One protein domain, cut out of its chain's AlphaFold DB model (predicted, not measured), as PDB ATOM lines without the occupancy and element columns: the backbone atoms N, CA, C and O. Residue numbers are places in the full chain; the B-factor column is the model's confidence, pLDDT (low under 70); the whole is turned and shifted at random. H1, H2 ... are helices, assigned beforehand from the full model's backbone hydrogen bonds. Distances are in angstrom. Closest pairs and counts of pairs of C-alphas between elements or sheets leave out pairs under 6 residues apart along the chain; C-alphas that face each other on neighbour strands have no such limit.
ATOM      1  N   ALA A  24      21.608 -25.224 -27.707       96.19
ATOM      2  CA  ALA A  24      20.887 -24.500 -28.754       96.19
ATOM      3  C   ALA A  24      21.815 -23.584 -29.568       96.19
ATOM      4  O   ALA A  24      21.698 -23.501 -30.791       96.19
ATOM      5  N   GLN A  25      22.762 -22.917 -28.905       96.75
ATOM      6  CA  GLN A  25      23.746 -22.066 -29.570       96.75
ATOM      7  C   GLN A  25      24.748 -22.877 -30.386       96.75
ATOM      8  O   GLN A  25      25.131 -22.441 -31.466       96.75
ATOM      9  N   TYR A  26      25.148 -24.049 -29.901       96.88
ATOM     10  CA  TYR A  26      26.039 -24.953 -30.613       96.88
ATOM     11  C   TYR A  26      25.387 -25.474 -31.896       96.88
ATOM     12  O   TYR A  26      25.975 -25.369 -32.969       96.88
ATOM     13  N   VAL A  27      24.134 -25.940 -31.816       97.31
ATOM     14  CA  VAL A  27      23.364 -26.354 -33.000       97.31
ATOM     15  C   VAL A  27      23.211 -25.194 -33.985       97.31
ATOM     16  O   VAL A  27      23.425 -25.371 -35.183       97.31
ATOM     17  N   HIS A  28      22.893 -23.994 -33.495       96.62
ATOM     18  CA  HIS A  28      22.794 -22.800 -34.338       96.62
ATOM     19  C   HIS A  28      24.121 -22.473 -35.032       96.62
ATOM     20  O   HIS A  28      24.138 -22.226 -36.236       96.62
ATOM     21  N   ALA A  29      25.227 -22.489 -34.288       96.25
ATOM     22  CA  ALA A  29      26.565 -22.228 -34.805       96.25
ATOM     23  C   ALA A  29      26.932 -23.215 -35.921       96.25
ATOM     24  O   ALA A  29      27.276 -22.777 -37.016       96.25
ATOM     25  N   LEU A  30      26.745 -24.519 -35.690       96.38
ATOM     26  CA  LEU A  30      26.986 -25.555 -36.698       96.38
ATOM     27  C   LEU A  30      26.166 -25.317 -37.971       96.38
ATOM     28  O   LEU A  30      26.712 -25.293 -39.072       96.38
ATOM     29  N   CYS A  31      24.856 -25.092 -37.840       96.75
ATOM     30  CA  CYS A  31      23.992 -24.833 -38.992       96.75
ATOM     31  C   CYS A  31      24.469 -23.623 -39.806       96.75
ATOM     32  O   CYS A  31      24.464 -23.659 -41.035       96.75
ATOM     33  N   ILE A  32      24.893 -22.559 -39.126       95.88
ATOM     34  CA  ILE A  32      25.377 -21.340 -39.770       95.88
ATOM     35  C   ILE A  32      26.720 -21.557 -40.471       95.88
ATOM     36  O   ILE A  32      26.901 -21.023 -41.563       95.88
ATOM     37  N   GLU A  33      27.630 -22.351 -39.905       95.50
ATOM     38  CA  GLU A  33      28.906 -22.679 -40.556       95.50
ATOM     39  C   GLU A  33      28.711 -23.417 -41.880       95.50
ATOM     40  O   GLU A  33      29.425 -23.159 -42.851       95.50
ATOM     41  N   HIS A  34      27.717 -24.306 -41.933       95.56
ATOM     42  CA  HIS A  34      27.352 -25.013 -43.155       95.56
ATOM     43  C   HIS A  34      26.596 -24.122 -44.145       95.56
ATOM     44  O   HIS A  34      26.802 -24.227 -45.353       95.56
ATOM     45  N   LEU A  35      25.710 -23.254 -43.651       96.88
ATOM     46  CA  LEU A  35      24.856 -22.418 -44.495       96.88
ATOM     47  C   LEU A  35      25.603 -21.223 -45.094       96.88
ATOM     48  O   LEU A  35      25.264 -20.766 -46.185       96.88
ATOM     49  N   VAL A  36      26.603 -20.699 -44.384       96.69
ATOM     50  CA  VAL A  36      27.340 -19.492 -44.766       96.69
ATOM     51  C   VAL A  36      28.848 -19.774 -44.726       96.69
ATOM     52  O   VAL A  36      29.524 -19.332 -43.796       96.69
ATOM     53  N   PRO A  37      29.411 -20.452 -45.749       94.31
ATOM     54  CA  PRO A  37      30.835 -20.798 -45.784       94.31
ATOM     55  C   PRO A  37      31.762 -19.591 -45.605       94.31
ATOM     56  O   PRO A  37      32.744 -19.668 -44.877       94.31
ATOM     57  N   GLY A  38      31.388 -18.428 -46.152       96.25
ATOM     58  CA  GLY A  38      32.171 -17.200 -45.982       96.25
ATOM     59  C   GLY A  38      32.267 -16.710 -44.529       96.25
ATOM     60  O   GLY A  38      33.229 -16.030 -44.177       96.25
ATOM     61  N   LEU A  39      31.308 -17.059 -43.659       94.69
ATOM     62  CA  LEU A  39      31.430 -16.794 -42.224       94.69
ATOM     63  C   LEU A  39      32.448 -17.744 -41.582       94.69
ATOM     64  O   LEU A  39      33.217 -17.311 -40.727       94.69
ATOM     65  N   SER A  40      32.466 -19.007 -42.003       94.75
ATOM     66  CA  SER A  40      33.432 -20.010 -41.546       94.75
ATOM     67  C   SER A  40      34.859 -19.622 -41.937       94.75
ATOM     68  O   SER A  40      35.748 -19.640 -41.086       94.75
ATOM     69  N   ASP A  41      35.067 -19.158 -43.170       95.69
ATOM     70  CA  ASP A  41      36.363 -18.650 -43.636       95.69
ATOM     71  C   ASP A  41      36.812 -17.438 -42.810       95.69
ATOM     72  O   ASP A  41      37.945 -17.366 -42.327       95.69
ATOM     73  N   LEU A  42      35.886 -16.503 -42.565       93.88
ATOM     74  CA  LEU A  42      36.130 -15.333 -41.729       93.88
ATOM     75  C   LEU A  42      36.480 -15.723 -40.286       93.88
ATOM     76  O   LEU A  42      37.382 -15.128 -39.691       93.88
ATOM     77  N   LYS A  43      35.786 -16.722 -39.724       94.31
ATOM     78  CA  LYS A  43      36.083 -17.281 -38.400       94.31
ATOM     79  C   LYS A  43      37.507 -17.821 -38.373       94.31
ATOM     80  O   LYS A  43      38.269 -17.424 -37.501       94.31
ATOM     81  N   ILE A  44      37.891 -18.666 -39.332       94.06
ATOM     82  CA  ILE A  44      39.243 -19.243 -39.414       94.06
ATOM     83  C   ILE A  44      40.294 -18.132 -39.494       94.06
ATOM     84  O   ILE A  44      41.268 -18.150 -38.738       94.06
ATOM     85  N   GLN A  45      40.076 -17.131 -40.348       93.31
ATOM     86  CA  GLN A  45      41.002 -16.016 -40.521       93.31
ATOM     87  C   GLN A  45      41.190 -15.215 -39.225       93.31
ATOM     88  O   GLN A  45      42.320 -14.978 -38.805       93.31
ATOM     89  N   ILE A  46      40.096 -14.803 -38.581       89.38
ATOM     90  CA  ILE A  46      40.142 -13.948 -37.389       89.38
ATOM     91  C   ILE A  46      40.593 -14.735 -36.153       89.38
ATOM     92  O   ILE A  46      41.330 -14.210 -35.314       89.38
ATOM     93  N   CYS A  47      40.175 -15.996 -36.018       89.31
ATOM     94  CA  CYS A  47      40.545 -16.826 -34.875       89.31
ATOM     95  C   CYS A  47      42.007 -17.286 -34.912       89.31
ATOM     96  O   CYS A  47      42.565 -17.626 -33.872       89.31
ATOM     97  N   SER A  48      42.649 -17.251 -36.081       87.69
ATOM     98  CA  SER A  48      44.079 -17.548 -36.203       87.69
ATOM     99  C   SER A  48      44.970 -16.438 -35.631       87.69
ATOM    100  O   SER A  48      46.111 -16.709 -35.259       87.69
ATOM    101  N   THR A  49      44.482 -15.194 -35.558       79.69
ATOM    102  CA  THR A  49      45.315 -14.017 -35.244       79.69
ATOM    103  C   THR A  49      44.843 -13.208 -34.044       79.69
ATOM    104  O   THR A  49      45.672 -12.716 -33.278       79.69
ATOM    105  N   ASP A  50      43.532 -13.034 -33.872       77.19
ATOM    106  CA  ASP A  50      42.997 -11.940 -33.055       77.19
ATOM    107  C   ASP A  50      42.177 -12.392 -31.841       77.19
ATOM    108  O   ASP A  50      42.136 -11.670 -30.839       77.19
ATOM    109  N   MET A  51      41.508 -13.551 -31.899       85.69
ATOM    110  CA  MET A  51      40.600 -13.996 -30.830       85.69
ATOM    111  C   MET A  51      40.382 -15.514 -30.788       85.69
ATOM    112  O   MET A  51      40.655 -16.220 -31.747       85.69
ATOM    113  N   THR A  52      39.836 -16.029 -29.685       89.25
ATOM    114  CA  THR A  52      39.407 -17.435 -29.593       89.25
ATOM    115  C   THR A  52      38.080 -17.664 -30.318       89.25
ATOM    116  O   THR A  52      37.289 -16.736 -30.491       89.25
ATOM    117  N   GLU A  53      37.788 -18.911 -30.688       91.25
ATOM    118  CA  GLU A  53      36.495 -19.287 -31.280       91.25
ATOM    119  C   GLU A  53      35.309 -18.962 -30.357       91.25
ATOM    120  O   GLU A  53      34.300 -18.411 -30.794       91.25
ATOM    121  N   ALA A  54      35.464 -19.201 -29.054       90.62
ATOM    122  CA  ALA A  54      34.501 -18.782 -28.039       90.62
ATOM    123  C   ALA A  54      34.206 -17.272 -28.107       90.62
ATOM    124  O   ALA A  54      33.053 -16.844 -28.050       90.62
ATOM    125  N   CYS A  55      35.241 -16.442 -28.265       88.88
ATOM    126  CA  CYS A  55      35.078 -14.996 -28.385       88.88
ATOM    127  C   CYS A  55      34.365 -14.607 -29.689       88.88
ATOM    128  O   CYS A  55      33.454 -13.778 -29.663       88.88
ATOM    129  N   PHE A  56      34.720 -15.246 -30.807       92.62
ATOM    130  CA  PHE A  56      34.047 -15.043 -32.089       92.62
ATOM    131  C   PHE A  56      32.543 -15.305 -31.973       92.62
ATOM    132  O   PHE A  56      31.731 -14.437 -32.305       92.62
ATOM    133  N   TRP A  57      32.162 -16.461 -31.425       94.69
ATOM    134  CA  TRP A  57      30.755 -16.804 -31.257       94.69
ATOM    135  C   TRP A  57      30.044 -15.880 -30.268       94.69
ATOM    136  O   TRP A  57      28.921 -15.454 -30.536       94.69
ATOM    137  N   LYS A  58      30.699 -15.467 -29.176       92.38
ATOM    138  CA  LYS A  58      30.150 -14.460 -28.250       92.38
ATOM    139  C   LYS A  58      29.807 -13.161 -28.982       92.38
ATOM    140  O   LYS A  58      28.713 -12.628 -28.802       92.38
ATOM    141  N   ILE A  59      30.712 -12.657 -29.825       91.88
ATOM    142  CA  ILE A  59      30.466 -11.461 -30.645       91.88
ATOM    143  C   ILE A  59      29.289 -11.707 -31.590       91.88
ATOM    144  O   ILE A  59      28.373 -10.886 -31.645       91.88
ATOM    145  N   TYR A  60      29.298 -12.837 -32.299       94.38
ATOM    146  CA  TYR A  60      28.235 -13.219 -33.221       94.38
ATOM    147  C   TYR A  60      26.866 -13.184 -32.532       94.38
ATOM    148  O   TYR A  60      25.987 -12.451 -32.981       94.38
ATOM    149  N   PHE A  61      26.698 -13.868 -31.398       95.12
ATOM    150  CA  PHE A  61      25.418 -13.914 -30.690       95.12
ATOM    151  C   PHE A  61      25.005 -12.562 -30.100       95.12
ATOM    152  O   PHE A  61      23.825 -12.214 -30.136       95.12
ATOM    153  N   VAL A  62      25.951 -11.748 -29.616       94.00
ATOM    154  CA  VAL A  62      25.652 -10.381 -29.147       94.00
ATOM    155  C   VAL A  62      25.075  -9.514 -30.270       94.00
ATOM    156  O   VAL A  62      24.120  -8.761 -30.037       94.00
ATOM    157  N   LEU A  63      25.633  -9.619 -31.480       92.69
ATOM    158  CA  LEU A  63      25.162  -8.892 -32.663       92.69
ATOM    159  C   LEU A  63      23.847  -9.470 -33.200       92.69
ATOM    160  O   LEU A  63      22.930  -8.716 -33.539       92.69
ATOM    161  N   LEU A  64      23.737 -10.798 -33.215       94.12
ATOM    162  CA  LEU A  64      22.572 -11.540 -33.681       94.12
ATOM    163  C   LEU A  64      21.315 -11.206 -32.869       94.12
ATOM    164  O   LEU A  64      20.220 -11.129 -33.420       94.12
ATOM    165  N   HIS A  65      21.471 -10.907 -31.577       91.06
ATOM    166  CA  HIS A  65      20.374 -10.612 -30.651       91.06
ATOM    167  C   HIS A  65      19.468  -9.441 -31.090       91.06
ATOM    168  O   HIS A  65      18.305  -9.383 -30.715       91.06
ATOM    169  N   SER A  66      19.948  -8.513 -31.932       88.56
ATOM    170  CA  SER A  66      19.107  -7.438 -32.505       88.56
ATOM    171  C   SER A  66      18.273  -7.861 -33.717       88.56
ATOM    172  O   SER A  66      17.443  -7.083 -34.180       88.56
ATOM    173  N   LYS A  67      18.575  -9.015 -34.311       91.69
ATOM    174  CA  LYS A  67      18.045  -9.458 -35.607       91.69
ATOM    175  C   LYS A  67      17.064 -10.620 -35.479       91.69
ATOM    176  O   LYS A  67      16.357 -10.909 -36.438       91.69
ATOM    177  N   LEU A  68      17.021 -11.264 -34.317       90.94
ATOM    178  CA  LEU A  68      16.133 -12.386 -34.036       90.94
ATOM    179  C   LEU A  68      14.765 -11.923 -33.545       90.94
ATOM    180  O   LEU A  68      14.606 -10.833 -32.992       90.94
ATOM    181  N   ASN A  69      13.771 -12.792 -33.726       93.00
ATOM    182  CA  ASN A  69      12.466 -12.613 -33.105       93.00
ATOM    183  C   ASN A  69      12.551 -12.849 -31.585       93.00
ATOM    184  O   ASN A  69      13.560 -13.320 -31.056       93.00
ATOM    185  N   LYS A  70      11.476 -12.520 -30.863       92.88
ATOM    186  CA  LYS A  70      11.445 -12.601 -29.395       92.88
ATOM    187  C   LYS A  70      11.707 -14.017 -28.853       92.88
ATOM    188  O   LYS A  70      12.359 -14.149 -27.827       92.88
ATOM    189  N   GLN A  71      11.212 -15.051 -29.530       93.88
ATOM    190  CA  GLN A  71      11.362 -16.438 -29.079       93.88
ATOM    191  C   GLN A  71      12.794 -16.932 -29.296       93.88
ATOM    192  O   GLN A  71      13.424 -17.432 -28.370       93.88
ATOM    193  N   ASP A  72      13.351 -16.698 -30.484       91.94
ATOM    194  CA  ASP A  72      14.711 -17.133 -30.812       91.94
ATOM    195  C   ASP A  72      15.760 -16.348 -30.022       91.94
ATOM    196  O   ASP A  72      16.785 -16.900 -29.620       91.94
ATOM    197  N   THR A  73      15.512 -15.055 -29.779       93.06
ATOM    198  CA  THR A  73      16.380 -14.264 -28.898       93.06
ATOM    199  C   THR A  73      16.398 -14.849 -27.502       93.06
ATOM    200  O   THR A  73      17.483 -15.002 -26.956       93.06
ATOM    201  N   GLU A  74      15.250 -15.189 -26.919       93.81
ATOM    202  CA  GLU A  74      15.179 -15.806 -25.594       93.81
ATOM    203  C   GLU A  74      15.882 -17.170 -25.567       93.81
ATOM    204  O   GLU A  74      16.715 -17.404 -24.692       93.81
ATOM    205  N   LEU A  75      15.647 -18.014 -26.575       95.38
ATOM    206  CA  LEU A  75      16.247 -19.345 -26.690       95.38
ATOM    207  C   LEU A  75      17.778 -19.306 -26.795       95.38
ATOM    208  O   LEU A  75      18.472 -20.087 -26.144       95.38
ATOM    209  N   LEU A  76      18.315 -18.405 -27.620       95.69
ATOM    210  CA  LEU A  76      19.758 -18.264 -27.828       95.69
ATOM    211  C   LEU A  76      20.407 -17.295 -26.832       95.69
ATOM    212  O   LEU A  76      21.605 -17.025 -26.931       95.69
ATOM    213  N   SER A  77      19.654 -16.749 -25.875       93.44
ATOM    214  CA  SER A  77      20.210 -15.880 -24.840       93.44
ATOM    215  C   SER A  77      20.916 -16.681 -23.766       93.44
ATOM    216  O   SER A  77      20.379 -17.629 -23.203       93.44
ATOM    217  N   THR A  78      22.084 -16.194 -23.369       93.88
ATOM    218  CA  THR A  78      22.700 -16.554 -22.091       93.88
ATOM    219  C   THR A  78      22.972 -15.287 -21.288       93.88
ATOM    220  O   THR A  78      23.111 -14.203 -21.873       93.88
ATOM    221  N   PRO A  79      23.085 -15.383 -19.948       91.88
ATOM    222  CA  PRO A  79      23.439 -14.237 -19.111       91.88
ATOM    223  C   PRO A  79      24.695 -13.507 -19.612       91.88
ATOM    224  O   PRO A  79      24.718 -12.279 -19.655       91.88
ATOM    225  N   GLN A  80      25.687 -14.262 -20.095       91.00
ATOM    226  CA  GLN A  80      26.937 -13.727 -20.636       91.00
ATOM    227  C   GLN A  80      26.728 -12.885 -21.908       91.00
ATOM    228  O   GLN A  80      27.355 -11.835 -22.061       91.00
ATOM    229  N   ILE A  81      25.836 -13.301 -22.816       92.69
ATOM    230  CA  ILE A  81      25.504 -12.529 -24.029       92.69
ATOM    231  C   ILE A  81      24.760 -11.248 -23.663       92.69
ATOM    232  O   ILE A  81      25.075 -10.179 -24.189       92.69
ATOM    233  N   LEU A  82      23.787 -11.334 -22.755       93.31
ATOM    234  CA  LEU A  82      23.000 -10.174 -22.334       93.31
ATOM    235  C   LEU A  82      23.868  -9.131 -21.624       93.31
ATOM    236  O   LEU A  82      23.736  -7.932 -21.885       93.31
ATOM    237  N   GLU A  83      24.792  -9.574 -20.772       92.25
ATOM    238  CA  GLU A  83      25.752  -8.696 -20.108       92.25
ATOM    239  C   GLU A  83      26.693  -8.023 -21.113       92.25
ATOM    240  O   GLU A  83      26.807  -6.793 -21.123       92.25
ATOM    241  N   ALA A  84      27.296  -8.799 -22.019       90.69
ATOM    242  CA  ALA A  84      28.182  -8.267 -23.050       90.69
ATOM    243  C   ALA A  84      27.458  -7.259 -23.961       90.69
ATOM    244  O   ALA A  84      27.993  -6.198 -24.288       90.69
ATOM    245  N   ARG A  85      26.200  -7.537 -24.316       92.62
ATOM    246  CA  ARG A  85      25.348  -6.626 -25.091       92.62
ATOM    247  C   ARG A  85      25.072  -5.330 -24.334       92.62
ATOM    248  O   ARG A  85      25.190  -4.248 -24.909       92.62
ATOM    249  N   LYS A  86      24.745  -5.409 -23.042       92.62
ATOM    250  CA  LYS A  86      24.544  -4.228 -22.190       92.62
ATOM    251  C   LYS A  86      25.807  -3.362 -22.132       92.62
ATOM    252  O   LYS A  86      25.717  -2.147 -22.314       92.62
ATOM    253  N   GLN A  87      26.973  -3.973 -21.928       90.38
ATOM    254  CA  GLN A  87      28.262  -3.271 -21.891       90.38
ATOM    255  C   GLN A  87      28.609  -2.616 -23.234       90.38
ATOM    256  O   GLN A  87      29.088  -1.476 -23.267       90.38
ATOM    257  N   LEU A  88      28.320  -3.299 -24.347       89.19
ATOM    258  CA  LEU A  88      28.479  -2.751 -25.689       89.19
ATOM    259  C   LEU A  88      27.618  -1.495 -25.875       89.19
ATOM    260  O   LEU A  88      28.143  -0.440 -26.231       89.19
ATOM    261  N   LEU A  89      26.319  -1.574 -25.568       90.94
ATOM    262  CA  LEU A  89      25.395  -0.441 -25.687       90.94
ATOM    263  C   LEU A  89      25.818   0.740 -24.805       90.94
ATOM    264  O   LEU A  89      25.828   1.884 -25.262       90.94
ATOM    265  N   GLN A  90      26.234   0.473 -23.565       90.62
ATOM    266  CA  GLN A  90      26.733   1.504 -22.656       90.62
ATOM    267  C   GLN A  90      27.990   2.192 -23.206       90.62
ATOM    268  O   GLN A  90      28.120   3.418 -23.138       90.62
ATOM    269  N   THR A  91      28.909   1.421 -23.783       88.25
ATOM    270  CA  THR A  91      30.163   1.943 -24.337       88.25
ATOM    271  C   THR A  91      29.922   2.791 -25.578       88.25
ATOM    272  O   THR A  91      30.521   3.861 -25.700       88.25
ATOM    273  N   LEU A  92      29.003   2.375 -26.454       87.12
ATOM    274  CA  LEU A  92      28.586   3.162 -27.617       87.12
ATOM    275  C   LEU A  92      27.962   4.498 -27.191       87.12
ATOM    276  O   LEU A  92      28.354   5.556 -27.685       87.12
ATOM    277  N   GLN A  93      27.074   4.485 -26.193       86.88
ATOM    278  CA  GLN A  93      26.501   5.714 -25.637       86.88
ATOM    279  C   GLN A  93      27.572   6.630 -25.020       86.88
ATOM    280  O   GLN A  93      27.536   7.848 -25.203       86.88
ATOM    281  N   ALA A  94      28.553   6.066 -24.309       87.38
ATOM    282  CA  ALA A  94      29.658   6.824 -23.724       87.38
ATOM    283  C   ALA A  94      30.628   7.388 -24.779       87.38
ATOM    284  O   ALA A  94      31.234   8.439 -24.553       87.38
ATOM    285  N   GLN A  95      30.803   6.708 -25.917       81.75
ATOM    286  CA  GLN A  95      31.591   7.210 -27.044       81.75
ATOM    287  C   GLN A  95      30.888   8.369 -27.750       81.75
ATOM    288  O   GLN A  95      31.529   9.394 -27.976       81.75
ATOM    289  N   ASN A  96      29.582   8.265 -28.010       79.25
ATOM    290  CA  ASN A  96      28.814   9.342 -28.643       79.25
ATOM    291  C   ASN A  96      28.830  10.625 -27.801       79.25
ATOM    292  O   ASN A  96      29.071  11.712 -28.325       79.25
ATOM    293  N   LYS A  97      28.699  10.503 -26.474       80.25
ATOM    294  CA  LYS A  97      28.807  11.642 -25.544       80.25
ATOM    295  C   LYS A  97      30.201  12.277 -25.514       80.25
ATOM    296  O   LYS A  97      30.314  13.467 -25.245       80.25
TER     297      LYS A  97
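AT A GLANCE: This is residues 24 to 97 of the 244 residues of the protein "BSD domain-containing protein" of Panicum miliaceum (UniProt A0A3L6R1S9). The short helix H3 sits in the middle of a flat, loosely joined set of helices, with H2 meeting its first residues and the long H5 its later ones, and H5 runs on as an arm whose residues 89 to 97 stick out. H1 makes a corner with H2 and passes close to H3 at about a right angle, while the small H4 touches no helix. The printed part has 74 residues with five named helices, H1, H2, H3, H4 and H5 in that order along the chain, and no named strand; the class is all helix. It is only just compact, close to loose, with a radius of gyration of the C-alphas of 13.4 A, and it spans 38 by 33 by 18 A.

HOW THE PARTS SIT: Begin at H1, residues 24 to 35, and look on to H2, residues 37 to 47: they only just touch, with 3 pairs of C-alphas within 8 A, and only at the corner by their link. Their closest C-alphas are those of Glu 33 and Ser 40, 5.3 A apart, and they run opposite ways at a steep tilt of 66 degrees. Next comes H3, residues 53 to 64, which touches H2 with residues 53 to 56 alone. The closest C-alphas there, of Cys 47 and Glu 53, are 5.9 A apart, and the two helices run opposite ways at a steep tilt of 54 degrees. H1 and H3 are close but not clearly touching, about perpendicular at 89 degrees, with the closest C-alphas, of Ala 29 and Trp 57, 7.7 A apart. H4, residues 70 to 75, is close to H1 but not clearly touching: the closest C-alphas, of Ala 24 and Leu 75, are 7.2 A apart. H5, residues 79 to 97, touches H3 with residues 81 to 85 alone, and H3 touches H5 with residues 58 to 63 alone; the closest C-alphas, of Val 62 and Arg 85, are 5.5 A apart. These two run the same way at a steep tilt of 67 degrees, only just short of about perpendicular. H5 is apart from H1, H2 and H4. In H1, H2, H3, H4 and H5 every O i to N i+4 pair is within hydrogen-bond range.

IN THESE COORDINATES: Find C-alpha 24 at (20.887, -24.500, -28.754); from there H1 runs 16.4 A to Leu 35. After Val 36, H2 runs 15.1 A from Pro 37 to Cys 47. Look for C-alpha 53 at (36.495, -19.287, -31.280), where H3 begins its 16.1 A to Leu 64. H4 goes from Lys 70 to Leu 75, 8.7 A. H5 goes from Pro 79 to C-alpha 97 at (28.807, 11.642, -25.544), 27.2 A.

THE WHOLE: The C-alphas of His 34 and Lys 97 are the two farthest apart, at 40.7 A. The links H1 to H2, H2 to H3, H3 to H4 and H4 to H5 are tight, and the printed part has no cut. The mean pLDDT of the printed part is 91.9, and no printed residue is under 70.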